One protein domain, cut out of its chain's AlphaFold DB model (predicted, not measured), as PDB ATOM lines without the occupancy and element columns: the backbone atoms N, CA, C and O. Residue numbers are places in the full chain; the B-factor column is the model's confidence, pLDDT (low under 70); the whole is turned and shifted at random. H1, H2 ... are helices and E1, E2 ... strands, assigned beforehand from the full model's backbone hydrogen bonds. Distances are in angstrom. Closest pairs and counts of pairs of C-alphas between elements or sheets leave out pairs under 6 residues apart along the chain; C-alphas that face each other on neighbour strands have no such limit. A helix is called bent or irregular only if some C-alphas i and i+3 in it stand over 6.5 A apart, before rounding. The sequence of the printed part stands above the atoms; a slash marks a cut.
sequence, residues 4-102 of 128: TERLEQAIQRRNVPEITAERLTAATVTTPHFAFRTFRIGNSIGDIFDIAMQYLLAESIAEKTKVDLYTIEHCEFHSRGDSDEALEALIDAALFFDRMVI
ATOM      1  N   THR A   4     -86.055 101.338  -9.865       90.00
ATOM      2  CA  THR A   4     -85.851 102.730 -10.287       90.00
ATOM      3  C   THR A   4     -85.231 103.580  -9.181       90.00
ATOM      4  O   THR A   4     -84.248 104.270  -9.422       90.00
ATOM      5  N   GLU A   5     -85.711 103.440  -7.946       92.62
ATOM      6  CA  GLU A   5     -85.169 104.147  -6.778       92.62
ATOM      7  C   GLU A   5     -83.701 103.763  -6.507       92.62
ATOM      8  O   GLU A   5     -82.864 104.619  -6.221       92.62
ATOM      9  N   ARG A   6     -83.352 102.477  -6.668       94.00
ATOM     10  CA  ARG A   6     -81.958 102.001  -6.568       94.00
ATOM     11  C   ARG A   6     -81.056 102.620  -7.623       94.00
ATOM     12  O   ARG A   6     -79.939 103.029  -7.311       94.00
ATOM     13  N   LEU A   7     -81.540 102.681  -8.862       95.25
ATOM     14  CA  LEU A   7     -80.811 103.300  -9.961       95.25
ATOM     15  C   LEU A   7     -80.574 104.792  -9.693       95.25
ATOM     16  O   LEU A   7     -79.445 105.257  -9.827       95.25
ATOM     17  N   GLU A   8     -81.604 105.526  -9.272       95.31
ATOM     18  CA  GLU A   8     -81.507 106.959  -8.968       95.31
ATOM     19  C   GLU A   8     -80.486 107.244  -7.863       95.31
ATOM     20  O   GLU A   8     -79.631 108.120  -8.016       95.31
ATOM     21  N   GLN A   9     -80.508 106.461  -6.780       95.50
ATOM     22  CA  GLN A   9     -79.522 106.584  -5.704       95.50
ATOM     23  C   GLN A   9     -78.095 106.315  -6.197       95.50
ATOM     24  O   GLN A   9     -77.169 107.040  -5.827       95.50
ATOM     25  N   ALA A  10     -77.900 105.301  -7.043       95.94
ATOM     26  CA  ALA A  10     -76.587 104.983  -7.598       95.94
ATOM     27  C   ALA A  10     -76.079 106.085  -8.544       95.94
ATOM     28  O   ALA A  10     -74.927 106.507  -8.421       95.94
ATOM     29  N   ILE A  11     -76.946 106.613  -9.418       96.88
ATOM     30  CA  ILE A  11     -76.657 107.743 -10.318       96.88
ATOM     31  C   ILE A  11     -76.180 108.963  -9.524       96.88
ATOM     32  O   ILE A  11     -75.129 109.527  -9.836       96.88
ATOM     33  N   GLN A  12     -76.914 109.332  -8.471       96.56
ATOM     34  CA  GLN A  12     -76.568 110.461  -7.607       96.56
ATOM     35  C   GLN A  12     -75.248 110.218  -6.872       96.56
ATOM     36  O   GLN A  12     -74.351 111.057  -6.911       96.56
ATOM     37  N   ARG A  13     -75.088 109.042  -6.251       96.75
ATOM     38  CA  ARG A  13     -73.871 108.671  -5.515       96.75
ATOM     39  C   ARG A  13     -72.620 108.722  -6.391       96.75
ATOM     40  O   ARG A  13     -71.554 109.114  -5.919       96.75
ATOM     41  N   ARG A  14     -72.734 108.286  -7.646       96.31
ATOM     42  CA  ARG A  14     -71.621 108.182  -8.599       96.31
ATOM     43  C   ARG A  14     -71.402 109.459  -9.416       96.31
ATOM     44  O   ARG A  14     -70.430 109.503 -10.163       96.31
ATOM     45  N   ASN A  15     -72.249 110.481  -9.261       95.31
ATOM     46  CA  ASN A  15     -72.253 111.697 -10.084       95.31
ATOM     47  C   ASN A  15     -72.261 111.373 -11.590       95.31
ATOM     48  O   ASN A  15     -71.451 111.899 -12.355       95.31
ATOM     49  N   VAL A  16     -73.134 110.451 -12.006       97.19
ATOM     50  CA  VAL A  16     -73.233 110.035 -13.413       97.19
ATOM     51  C   VAL A  16     -73.675 111.233 -14.271       97.19
ATOM     52  O   VAL A  16     -74.636 111.906 -13.894       97.19
ATOM     53  N   PRO A  17     -73.015 111.513 -15.415       96.56
ATOM     54  CA  PRO A  17     -73.416 112.593 -16.314       96.56
ATOM     55  C   PRO A  17     -74.870 112.460 -16.769       96.56
ATOM     56  O   PRO A  17     -75.338 111.353 -17.031       96.56
ATOM     57  N   GLU A  18     -75.560 113.591 -16.921       95.50
ATOM     58  CA  GLU A  18     -77.001 113.649 -17.211       95.50
ATOM     59  C   GLU A  18     -77.397 112.799 -18.425       95.50
ATOM     60  O   GLU A  18     -78.258 111.933 -18.315       95.50
ATOM     61  N   ILE A  19     -76.686 112.936 -19.548       92.81
ATOM     62  CA  ILE A  19     -76.974 112.161 -20.764       92.81
ATOM     63  C   ILE A  19     -76.824 110.641 -20.568       92.81
ATOM     64  O   ILE A  19     -77.583 109.852 -21.136       92.81
ATOM     65  N   THR A  20     -75.863 110.207 -19.748       96.06
ATOM     66  CA  THR A  20     -75.660 108.792 -19.409       96.06
ATOM     67  C   THR A  20     -76.765 108.312 -18.465       96.06
ATOM     68  O   THR A  20     -77.313 107.224 -18.653       96.06
ATOM     69  N   ALA A  21     -77.131 109.141 -17.484       96.31
ATOM     70  CA  ALA A  21     -78.202 108.878 -16.529       96.31
ATOM     71  C   ALA A  21     -79.568 108.733 -17.222       96.31
ATOM     72  O   ALA A  21     -80.291 107.779 -16.948       96.31
ATOM     73  N   GLU A  22     -79.899 109.609 -18.172       95.31
ATOM     74  CA  GLU A  22     -81.136 109.529 -18.960       95.31
ATOM     75  C   GLU A  22     -81.254 108.194 -19.706       95.31
ATOM     76  O   GLU A  22     -82.305 107.546 -19.687       95.31
ATOM     77  N   ARG A  23     -80.158 107.743 -20.327       94.75
ATOM     78  CA  ARG A  23     -80.114 106.477 -21.075       94.75
ATOM     79  C   ARG A  23     -80.214 105.255 -20.169       94.75
ATOM     80  O   ARG A  23     -80.896 104.300 -20.541       94.75
ATOM     81  N   LEU A  24     -79.575 105.288 -18.998       95.56
ATOM     82  CA  LEU A  24     -79.724 104.262 -17.959       95.56
ATOM     83  C   LEU A  24     -81.181 104.165 -17.492       95.56
ATOM     84  O   LEU A  24     -81.756 103.075 -17.461       95.56
ATOM     85  N   THR A  25     -81.798 105.302 -17.171       94.31
ATOM     86  CA  THR A  25     -83.178 105.364 -16.676       94.31
ATOM     87  C   THR A  25     -84.167 104.863 -17.723       94.31
ATOM     88  O   THR A  25     -84.958 103.963 -17.439       94.31
ATOM     89  N   ALA A  26     -84.092 105.366 -18.958       91.94
ATOM     90  CA  ALA A  26     -85.014 104.980 -20.025       91.94
ATOM     91  C   ALA A  26     -84.950 103.476 -20.354       91.94
ATOM     92  O   ALA A  26     -85.986 102.826 -20.528       91.94
ATOM     93  N   ALA A  27     -83.744 102.903 -20.413       91.50
ATOM     94  CA  ALA A  27     -83.564 101.480 -20.691       91.50
ATOM     95  C   ALA A  27     -83.989 100.604 -19.499       91.50
ATOM     96  O   ALA A  27     -84.672  99.596 -19.675       91.50
ATOM     97  N   THR A  28     -83.670 101.011 -18.269       91.00
ATOM     98  CA  THR A  28     -84.032 100.258 -17.055       91.00
ATOM     99  C   THR A  28     -85.545 100.203 -16.821       91.00
ATOM    100  O   THR A  28     -86.059  99.179 -16.369       91.00
ATOM    101  N   VAL A  29     -86.283 101.270 -17.142       89.69
ATOM    102  CA  VAL A  29     -87.752 101.310 -16.990       89.69
ATOM    103  C   VAL A  29     -88.453 100.312 -17.918       89.69
ATOM    104  O   VAL A  29     -89.506  99.783 -17.575       89.69
ATOM    105  N   THR A  30     -87.876 100.038 -19.087       86.62
ATOM    106  CA  THR A  30     -88.501  99.213 -20.135       86.62
ATOM    107  C   THR A  30     -88.054  97.751 -20.122       86.62
ATOM    108  O   THR A  30     -88.548  96.949 -20.911       86.62
ATOM    109  N   THR A  31     -87.152  97.381 -19.214       85.12
ATOM    110  CA  THR A  31     -86.553  96.043 -19.124       85.12
ATOM    111  C   THR A  31     -86.790  95.426 -17.741       85.12
ATOM    112  O   THR A  31     -87.100  96.151 -16.796       85.12
ATOM    113  N   PRO A  32     -86.676  94.094 -17.561       85.50
ATOM    114  CA  PRO A  32     -86.759  93.468 -16.237       85.50
ATOM    115  C   PRO A  32     -85.575  93.819 -15.324       85.50
ATOM    116  O   PRO A  32     -85.784  94.100 -14.147       85.50
ATOM    117  N   HIS A  33     -84.366  93.918 -15.880       86.38
ATOM    118  CA  HIS A  33     -83.117  94.199 -15.156       86.38
ATOM    119  C   HIS A  33     -82.701  95.672 -15.267       86.38
ATOM    120  O   HIS A  33     -83.488  96.506 -15.726       86.38
ATOM    121  N   PHE A  34     -81.504  96.024 -14.793       94.81
ATOM    122  CA  PHE A  34     -80.909  97.320 -15.111       94.81
ATOM    123  C   PHE A  34     -80.303  97.260 -16.510       94.81
ATOM    124  O   PHE A  34     -79.648  96.277 -16.864       94.81
ATOM    125  N   ALA A  35     -80.500  98.316 -17.293       95.38
ATOM    126  CA  ALA A  35     -80.011  98.362 -18.661       95.38
ATOM    127  C   ALA A  35     -79.490  99.747 -19.049       95.38
ATOM    128  O   ALA A  35     -79.898 100.769 -18.496       95.38
ATOM    129  N   PHE A  36     -78.599  99.766 -20.037       95.94
ATOM    130  CA  PHE A  36     -78.068 100.963 -20.674       95.94
ATOM    131  C   PHE A  36     -78.072 100.793 -22.188       95.94
ATOM    132  O   PHE A  36     -77.442  99.884 -22.725       95.94
ATOM    133  N   ARG A  37     -78.736 101.706 -22.895       93.56
ATOM    134  CA  ARG A  37     -78.768 101.701 -24.359       93.56
ATOM    135  C   ARG A  37     -77.533 102.387 -24.927       93.56
ATOM    136  O   ARG A  37     -77.397 103.590 -24.723       93.56
ATOM    137  N   THR A  38     -76.672 101.673 -25.658       91.25
ATOM    138  CA  THR A  38     -75.390 102.177 -26.193       91.25
ATOM    139  C   THR A  38     -75.566 102.932 -27.518       91.25
ATOM    140  O   THR A  38     -75.365 104.139 -27.586       91.25
ATOM    141  N   PHE A  39     -75.994 102.259 -28.578       88.31
ATOM    142  CA  PHE A  39     -76.207 102.868 -29.889       88.31
ATOM    143  C   PHE A  39     -77.364 102.195 -30.620       88.31
ATOM    144  O   PHE A  39     -77.798 101.086 -30.291       88.31
ATOM    145  N   ARG A  40     -77.915 102.900 -31.607       83.44
ATOM    146  CA  ARG A  40     -78.950 102.354 -32.482       83.44
ATOM    147  C   ARG A  40     -78.294 101.570 -33.607       83.44
ATOM    148  O   ARG A  40     -77.386 102.079 -34.257       83.44
ATOM    149  N   ILE A  41     -78.808 100.377 -33.876       78.75
ATOM    150  CA  ILE A  41     -78.424  99.617 -35.060       78.75
ATOM    151  C   ILE A  41     -79.265 100.171 -36.219       78.75
ATOM    152  O   ILE A  41     -80.482  99.995 -36.277       78.75
ATOM    153  N   GLY A  42     -78.633 100.981 -37.069       71.44
ATOM    154  CA  GLY A  42     -79.244 101.589 -38.253       71.44
ATOM    155  C   GLY A  42     -79.048 100.740 -39.511       71.44
ATOM    156  O   GLY A  42     -78.140  99.920 -39.580       71.44
ATOM    157  N   ASN A  43     -79.879 100.973 -40.533       61.28
ATOM    158  CA  ASN A  43     -79.851 100.231 -41.805       61.28
ATOM    159  C   ASN A  43     -79.188 101.011 -42.960       61.28
ATOM    160  O   ASN A  43     -79.412 100.695 -44.129       61.28
ATOM    161  N   SER A  44     -78.415 102.062 -42.671       62.62
ATOM    162  CA  SER A  44     -77.692 102.818 -43.700       62.62
ATOM    163  C   SER A  44     -76.356 102.148 -44.014       62.62
ATOM    164  O   SER A  44     -75.600 101.814 -43.107       62.62
ATOM    165  N   ILE A  45     -76.030 102.003 -45.303       57.31
ATOM    166  CA  ILE A  45     -74.742 101.450 -45.761       57.31
ATOM    167  C   ILE A  45     -73.556 102.279 -45.242       57.31
ATOM    168  O   ILE A  45     -72.506 101.712 -44.948       57.31
ATOM    169  N   GLY A  46     -73.729 103.599 -45.093       60.53
ATOM    170  CA  GLY A  46     -72.697 104.484 -44.544       60.53
ATOM    171  C   GLY A  46     -72.365 104.199 -43.077       60.53
ATOM    172  O   GLY A  46     -71.240 104.445 -42.661       60.53
ATOM    173  N   ASP A  47     -73.299 103.603 -42.333       71.69
ATOM    174  CA  ASP A  47     -73.176 103.401 -40.888       71.69
ATOM    175  C   ASP A  47     -72.602 102.018 -40.543       71.69
ATOM    176  O   ASP A  47     -72.279 101.766 -39.390       71.69
ATOM    177  N   ILE A  48     -72.461 101.101 -41.512       79.19
ATOM    178  CA  ILE A  48     -72.104  99.697 -41.232       79.19
ATOM    179  C   ILE A  48     -70.736  99.585 -40.550       79.19
ATOM    180  O   ILE A  48     -70.594  98.817 -39.601       79.19
ATOM    181  N   PHE A  49     -69.736 100.344 -41.011       80.31
ATOM    182  CA  PHE A  49     -68.408 100.321 -40.392       80.31
ATOM    183  C   PHE A  49     -68.448 100.903 -38.975       80.31
ATOM    184  O   PHE A  49     -67.921 100.298 -38.046       80.31
ATOM    185  N   ASP A  50     -69.124 102.037 -38.788       80.44
ATOM    186  CA  ASP A  50     -69.234 102.688 -37.481       80.44
ATOM    187  C   ASP A  50     -70.009 101.816 -36.483       80.44
ATOM    188  O   ASP A  50     -69.604 101.691 -35.327       80.44
ATOM    189  N   ILE A  51     -71.074 101.148 -36.937       86.38
ATOM    190  CA  ILE A  51     -71.835 100.160 -36.166       86.38
ATOM    191  C   ILE A  51     -70.945  98.973 -35.793       86.38
ATOM    192  O   ILE A  51     -70.944  98.567 -34.633       86.38
ATOM    193  N   ALA A  52     -70.165  98.432 -36.735       87.31
ATOM    194  CA  ALA A  52     -69.264  97.315 -36.465       87.31
ATOM    195  C   ALA A  52     -68.203  97.686 -35.417       87.31
ATOM    196  O   ALA A  52     -67.966  96.926 -34.481       87.31
ATOM    197  N   MET A  53     -67.612  98.877 -35.517       87.94
ATOM    198  CA  MET A  53     -66.608  99.333 -34.556       87.94
ATOM    199  C   MET A  53     -67.204  99.626 -33.178       87.94
ATOM    200  O   MET A  53     -66.627  99.235 -32.164       87.94
ATOM    201  N   GLN A  54     -68.378 100.259 -33.116       90.50
ATOM    202  CA  GLN A  54     -69.081 100.462 -31.847       90.50
ATOM    203  C   GLN A  54     -69.533  99.142 -31.216       90.50
ATOM    204  O   GLN A  54     -69.505  99.022 -29.993       90.50
ATOM    205  N   TYR A  55     -69.897  98.145 -32.024       92.56
ATOM    206  CA  TYR A  55     -70.210  96.801 -31.548       92.56
ATOM    207  C   TYR A  55     -68.987  96.125 -30.923       92.56
ATOM    208  O   TYR A  55     -69.074  95.674 -29.785       92.56
ATOM    209  N   LEU A  56     -67.837  96.139 -31.602       92.44
ATOM    210  CA  LEU A  56     -66.589  95.579 -31.064       92.44
ATOM    211  C   LEU A  56     -66.152  96.282 -29.770       92.44
ATOM    212  O   LEU A  56     -65.708  95.636 -28.819       92.44
ATOM    213  N   LEU A  57     -66.311  97.608 -29.707       93.69
ATOM    214  CA  LEU A  57     -66.089  98.365 -28.476       93.69
ATOM    215  C   LEU A  57     -67.045  97.905 -27.367       93.69
ATOM    216  O   LEU A  57     -66.612  97.693 -26.234       93.69
ATOM    217  N   ALA A  58     -68.330  97.744 -27.683       95.56
ATOM    218  CA  ALA A  58     -69.330  97.314 -26.718       95.56
ATOM    219  C   ALA A  58     -69.065  95.888 -26.210       95.56
ATOM    220  O   ALA A  58     -69.134  95.674 -25.004       95.56
ATOM    221  N   GLU A  59     -68.689  94.941 -27.073       96.56
ATOM    222  CA  GLU A  59     -68.275  93.589 -26.664       96.56
ATOM    223  C   GLU A  59     -67.099  93.628 -25.684       96.56
ATOM    224  O   GLU A  59     -67.165  93.027 -24.611       96.56
ATOM    225  N   SER A  60     -66.057  94.398 -26.009       95.75
ATOM    226  CA  SER A  60     -64.870  94.539 -25.159       95.75
ATOM    227  C   SER A  60     -65.207  95.132 -23.785       95.75
ATOM    228  O   SER A  60     -64.735  94.660 -22.745       95.75
ATOM    229  N   ILE A  61     -66.078  96.145 -23.750       97.25
ATOM    230  CA  ILE A  61     -66.548  96.738 -22.493       97.25
ATOM    231  C   ILE A  61     -67.404  95.741 -21.711       97.25
ATOM    232  O   ILE A  61     -67.211  95.621 -20.498       97.25
ATOM    233  N   ALA A  62     -68.305  95.015 -22.374       97.12
ATOM    234  CA  ALA A  62     -69.173  94.034 -21.735       97.12
ATOM    235  C   ALA A  62     -68.367  92.916 -21.061       97.12
ATOM    236  O   ALA A  62     -68.608  92.591 -19.895       97.12
ATOM    237  N   GLU A  63     -67.345  92.397 -21.745       96.50
ATOM    238  CA  GLU A  63     -66.419  91.411 -21.187       96.50
ATOM    239  C   GLU A  63     -65.680  91.967 -19.962       96.50
ATOM    240  O   GLU A  63     -65.682  91.349 -18.893       96.50
ATOM    241  N   LYS A  64     -65.103  93.169 -20.083       96.75
ATOM    242  CA  LYS A  64     -64.321  93.798 -19.010       96.75
ATOM    243  C   LYS A  64     -65.152  94.083 -17.759       96.75
ATOM    244  O   LYS A  64     -64.660  93.915 -16.643       96.75
ATOM    245  N   THR A  65     -66.376  94.566 -17.944       97.00
ATOM    246  CA  THR A  65     -67.256  95.026 -16.855       97.00
ATOM    247  C   THR A  65     -68.212  93.948 -16.362       97.00
ATOM    248  O   THR A  65     -68.842  94.135 -15.330       97.00
ATOM    249  N   LYS A  66     -68.256  92.785 -17.026       96.00
ATOM    250  CA  LYS A  66     -69.112  91.643 -16.671       96.00
ATOM    251  C   LYS A  66     -70.609  91.963 -16.761       96.00
ATOM    252  O   LYS A  66     -71.387  91.501 -15.928       96.00
ATOM    253  N   VAL A  67     -71.004  92.700 -17.793       97.19
ATOM    254  CA  VAL A  67     -72.410  92.893 -18.183       97.19
ATOM    255  C   VAL A  67     -72.743  92.020 -19.387       97.19
ATOM    256  O   VAL A  67     -71.848  91.517 -20.071       97.19
ATOM    257  N   ASP A  68     -74.027  91.817 -19.644       96.44
ATOM    258  CA  ASP A  68     -74.483  91.126 -20.845       96.44
ATOM    259  C   ASP A  68     -74.740  92.126 -21.973       96.44
ATOM    260  O   ASP A  68     -75.167  93.256 -21.734       96.44
ATOM    261  N   LEU A  69     -74.466  91.706 -23.208       95.69
ATOM    262  CA  LEU A  69     -74.641  92.520 -24.406       95.69
ATOM    263  C   LEU A  69     -75.817  91.999 -25.231       95.69
ATOM    264  O   LEU A  69     -75.833  90.838 -25.635       95.69
ATOM    265  N   TYR A  70     -76.777  92.874 -25.513       93.06
ATOM    266  CA  TYR A  70     -77.969  92.582 -26.308       93.06
ATOM    267  C   TYR A  70     -77.963  93.453 -27.566       93.06
ATOM    268  O   TYR A  70     -77.698  94.648 -27.470       93.06
ATOM    269  N   THR A  71     -78.242  92.878 -28.742       86.38
ATOM    270  CA  THR A  71     -78.056  93.555 -30.046       86.38
ATOM    271  C   THR A  71     -79.217  93.388 -31.030       86.38
ATOM    272  O   THR A  71     -79.010  93.164 -32.218       86.38
ATOM    273  N   ILE A  72     -80.458  93.495 -30.549       78.56
ATOM    274  CA  ILE A  72     -81.652  93.302 -31.393       78.56
ATOM    275  C   ILE A  72     -81.953  94.566 -32.222       78.56
ATOM    276  O   ILE A  72     -81.565  94.658 -33.380       78.56
ATOM    277  N   GLU A  73     -82.643  95.554 -31.642       77.00
ATOM    278  CA  GLU A  73     -82.951  96.844 -32.301       77.00
ATOM    279  C   GLU A  73     -81.965  97.947 -31.892       77.00
ATOM    280  O   GLU A  73     -81.659  98.887 -32.633       77.00
ATOM    281  N   HIS A  74     -81.448  97.800 -30.682       85.81
ATOM    282  CA  HIS A  74     -80.413  98.621 -30.097       85.81
ATOM    283  C   HIS A  74     -79.326  97.703 -29.564       85.81
ATOM    284  O   HIS A  74     -79.596  96.567 -29.168       85.81
ATOM    285  N   CYS A  75     -78.105  98.220 -29.547       91.50
ATOM    286  CA  CYS A  75     -77.068  97.644 -28.719       91.50
ATOM    287  C   CYS A  75     -77.295  98.135 -27.280       91.50
ATOM    288  O   CYS A  75     -77.472  99.335 -27.044       91.50
ATOM    289  N   GLU A  76     -77.355  97.214 -26.324       95.06
ATOM    290  CA  GLU A  76     -77.661  97.507 -24.924       95.06
ATOM    291  C   GLU A  76     -76.792  96.665 -23.984       95.06
ATOM    292  O   GLU A  76     -76.599  95.469 -24.210       95.06
ATOM    293  N   PHE A  77     -76.302  97.285 -22.911       97.12
ATOM    294  CA  PHE A  77     -75.719  96.580 -21.773       97.12
ATOM    295  C   PHE A  77     -76.801  96.255 -20.755       97.12
ATOM    296  O   PHE A  77     -77.621  97.114 -20.431       97.12
ATOM    297  N   HIS A  78     -76.772  95.037 -20.228       96.81
ATOM    298  CA  HIS A  78     -77.716  94.533 -19.234       96.81
ATOM    299  C   HIS A  78     -76.955  94.030 -18.009       96.81
ATOM    300  O   HIS A  78     -75.940  93.338 -18.131       96.81
ATOM    301  N   SER A  79     -77.425  94.385 -16.815       96.50
ATOM    302  CA  SER A  79     -76.837  93.887 -15.573       96.50
ATOM    303  C   SER A  79     -77.053  92.375 -15.432       96.50
ATOM    304  O   SER A  79     -78.119  91.851 -15.759       96.50
ATOM    305  N   ARG A  80     -76.064  91.659 -14.885       94.31
ATOM    306  CA  ARG A  80     -76.175  90.219 -14.589       94.31
ATOM    307  C   ARG A  80     -76.954  89.982 -13.297       94.31
ATOM    308  O   ARG A  80     -76.385  89.665 -12.253       94.31
ATOM    309  N   GLY A  81     -78.267  90.166 -13.382       89.12
ATOM    310  CA  GLY A  81     -79.185  90.136 -12.247       89.12
ATOM    311  C   GLY A  81     -79.346  91.503 -11.578       89.12
ATOM    312  O   GLY A  81     -78.948  92.533 -12.124       89.12
ATOM    313  N   ASP A  82     -79.935  91.493 -10.381       88.12
ATOM    314  CA  ASP A  82     -80.442  92.704  -9.726       88.12
ATOM    315  C   ASP A  82     -79.655  93.093  -8.461       88.12
ATOM    316  O   ASP A  82     -80.180  93.813  -7.614       88.12
ATOM    317  N   SER A  83     -78.423  92.615  -8.266       92.06
ATOM    318  CA  SER A  83     -77.602  93.017  -7.110       92.06
ATOM    319  C   SER A  83     -77.061  94.445  -7.264       92.06
ATOM    320  O   SER A  83     -76.989  94.975  -8.370       92.06
ATOM    321  N   ASP A  84     -76.673  95.085  -6.154       91.81
ATOM    322  CA  ASP A  84     -76.020  96.405  -6.219       91.81
ATOM    323  C   ASP A  84     -74.681  96.323  -6.964       91.81
ATOM    324  O   ASP A  84     -74.335  97.231  -7.706       91.81
ATOM    325  N   GLU A  85     -73.958  95.207  -6.842       95.00
ATOM    326  CA  GLU A  85     -72.729  94.965  -7.604       95.00
ATOM    327  C   GLU A  85     -72.992  94.908  -9.118       95.00
ATOM    328  O   GLU A  85     -72.243  95.498  -9.894       95.00
ATOM    329  N   ALA A  86     -74.079  94.256  -9.546       95.31
ATOM    330  CA  ALA A  86     -74.459  94.191 -10.955       95.31
ATOM    331  C   ALA A  86     -74.885  95.566 -11.504       95.31
ATOM    332  O   ALA A  86     -74.606  95.880 -12.661       95.31
ATOM    333  N   LEU A  87     -75.521  96.398 -10.672       96.00
ATOM    334  CA  LEU A  87     -75.833  97.789 -11.005       96.00
ATOM    335  C   LEU A  87     -74.561  98.638 -11.145       96.00
ATOM    336  O   LEU A  87     -74.422  99.376 -12.118       96.00
ATOM    337  N   GLU A  88     -73.612  98.520 -10.218       96.69
ATOM    338  CA  GLU A  88     -72.347  99.259 -10.298       96.69
ATOM    339  C   GLU A  88     -71.526  98.855 -11.530       96.69
ATOM    340  O   GLU A  88     -71.014  99.725 -12.231       96.69
ATOM    341  N   ALA A  89     -71.483  97.559 -11.852       97.62
ATOM    342  CA  ALA A  89     -70.859  97.051 -13.072       97.62
ATOM    343  C   ALA A  89     -71.489  97.648 -14.344       97.62
ATOM    344  O   ALA A  89     -70.780  98.025 -15.279       97.62
ATOM    345  N   LEU A  90     -72.818  97.789 -14.369       98.00
ATOM    346  CA  LEU A  90     -73.524  98.439 -15.470       98.00
ATOM    347  C   LEU A  90     -73.194  99.930 -15.579       98.00
ATOM    348  O   LEU A  90     -72.981 100.425 -16.686       98.00
ATOM    349  N   ILE A  91     -73.135 100.650 -14.456       97.88
ATOM    350  CA  ILE A  91     -72.756 102.070 -14.447       97.88
ATOM    351  C   ILE A  91     -71.319 102.235 -14.953       97.88
ATOM    352  O   ILE A  91     -71.057 103.129 -15.760       97.88
ATOM    353  N   ASP A  92     -70.400 101.353 -14.554       97.94
ATOM    354  CA  ASP A  92     -69.028 101.346 -15.064       97.94
ATOM    355  C   ASP A  92     -68.995 101.121 -16.582       97.94
ATOM    356  O   ASP A  92     -68.294 101.844 -17.293       97.94
ATOM    357  N   ALA A  93     -69.787 100.175 -17.097       98.06
ATOM    358  CA  ALA A  93     -69.911  99.922 -18.533       98.06
ATOM    359  C   ALA A  93     -70.437 101.149 -19.293       98.06
ATOM    360  O   ALA A  93     -69.859 101.543 -20.310       98.06
ATOM    361  N   ALA A  94     -71.496 101.780 -18.779       97.56
ATOM    362  CA  ALA A  94     -72.123 102.954 -19.379       97.56
ATOM    363  C   ALA A  94     -71.156 104.146 -19.449       97.56
ATOM    364  O   ALA A  94     -70.939 104.714 -20.520       97.56
ATOM    365  N   LEU A  95     -70.513 104.473 -18.324       96.88
ATOM    366  CA  LEU A  95     -69.526 105.550 -18.248       96.88
ATOM    367  C   LEU A  95     -68.328 105.282 -19.156       96.88
ATOM    368  O   LEU A  95     -67.806 106.203 -19.788       96.88
ATOM    369  N   PHE A  96     -67.873 104.029 -19.222       95.81
ATOM    370  CA  PHE A  96     -66.723 103.703 -20.043       95.81
ATOM    371  C   PHE A  96     -67.053 103.821 -21.531       95.81
ATOM    372  O   PHE A  96     -66.270 104.408 -22.275       95.81
ATOM    373  N   PHE A  97     -68.223 103.339 -21.951       95.50
ATOM    374  CA  PHE A  97     -68.672 103.461 -23.334       95.50
ATOM    375  C   PHE A  97     -68.801 104.927 -23.751       95.50
ATOM    376  O   PHE A  97     -68.188 105.328 -24.740       95.50
ATOM    377  N   ASP A  98     -69.506 105.743 -22.963       94.19
ATOM    378  CA  ASP A  98     -69.702 107.165 -23.275       94.19
ATOM    379  C   ASP A  98     -68.384 107.946 -23.308       94.19
ATOM    380  O   ASP A  98     -68.205 108.817 -24.160       94.19
ATOM    381  N   ARG A  99     -67.419 107.600 -22.445       93.50
ATOM    382  CA  ARG A  99     -66.072 108.177 -22.502       93.50
ATOM    383  C   ARG A  99     -65.332 107.776 -23.777       93.50
ATOM    384  O   ARG A  99     -64.737 108.631 -24.420       93.50
ATOM    385  N   MET A 100     -65.354 106.495 -24.140       91.75
ATOM    386  CA  MET A 100     -64.595 105.985 -25.287       91.75
ATOM    387  C   MET A 100     -65.093 106.557 -26.618       91.75
ATOM    388  O   MET A 100     -64.284 106.891 -27.475       91.75
ATOM    389  N   VAL A 101     -66.403 106.739 -26.808       87.00
ATOM    390  CA  VAL A 101     -66.944 107.259 -28.084       87.00
ATOM    391  C   VAL A 101     -66.592 108.730 -28.357       87.00
ATOM    392  O   VAL A 101     -66.660 109.194 -29.504       87.00
ATOM    393  N   ILE A 102     -66.205 109.484 -27.326       87.44
ATOM    394  CA  ILE A 102     -65.707 110.862 -27.462       87.44
ATOM    395  C   ILE A 102     -64.185 110.971 -27.378       87.44
ATOM    396  O   ILE A 102     -63.653 112.046 -27.645       87.44
TER     397      ILE A 102
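AT A GLANCE: This is residues 4 to 102 of the 128 residues of an uncharacterized protein of Leptonema illini DSM 21528 (UniProt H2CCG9). Look for a small wall of three antiparallel strands, E1, E3 and E2, with two long helices, H3 and H4, covering one face and no helix over the other. Beside the edge strand E1, at the sheet's level, stands H2, which folds back from H1 in a helical hairpin at the end of the domain away from residues 44 to 49; those residues stick out. The 99 residues printed hold four named helices and three named strands, in the order H1 H2 E1 H3 E2 E3 H4, and the class is mostly helix. The whole is compact, with a radius of gyration of the C-alphas of 12.9 A, yet elongated, spanning 40 by 25 by 23 A.

IN THESE COORDINATES: Begin in the sheet: find C-alpha 35 at (-80.011, 98.362, -18.661), where E1 begins, residues 35 to 40, 14.4 A long. E3 is residues 74 to 78 and E2 is residues 68 to 71. H3, residues 45 to 65, starts at C-alpha 45, (-74.742, 101.450, -45.761), and runs 30.5 A; it is irregular, with C-alphas 46 and 49 7.3 A apart. H4, residues 84 to 102, runs 27.7 A to C-alpha 102 at (-65.707, 110.862, -27.462). H2 is residues 18 to 30, 18.7 A, and H1 is residues 4 to 14, 15.3 A.

HOW THE PARTS SIT: E3 is the inner strand. Against E1 it is antiparallel at 159 degrees, with N 38 and O 75 2.8 A apart, within hydrogen-bond range; against E2, its hairpin partner, it is antiparallel at 167 degrees, with N 76 and O 70 at 2.8 A. E1, H3, E2 form a split strand-helix-strand unit, two strands running the same way with E3 between them, and its crossover is right-handed. H3 and H4 are on the same face, making two layers, a sheet and helices on one face, at heights over the sheet of 8.8 and 9.2 A; both run along the strands. H4 is the hub. It touches H3 at a steep tilt of 38 degrees, opposite ways, closest at the C-alphas of Thr 65 and Ala 89, 5.6 A. It touches H2 with the closest C-alphas those of Thr 20 and Ala 94, 6.8 A, and only just touches H1, with 3 pairs of C-alphas within 8 A, the closest Leu 7 and Leu 87, 7.5 A. H1 and H2 touch at a shallow tilt of 21 degrees, opposite ways, closest at the C-alphas of Ile 11 and Ala 21, 6.5 A. H1 and H3 are apart. Every O i to N i+4 pair is within hydrogen-bond range in H1; the counts are 8 of 9 in H2, 15 of 17 in H3 and 14 of 15 in H4.

THE WHOLE: The two C-alphas farthest apart are those of Arg 13 and Ile 45, 40.9 A. The printed part has no cut, and its links are tight. The mean pLDDT of the printed part is 90.9; look to residues 43 to 46 for values under 70.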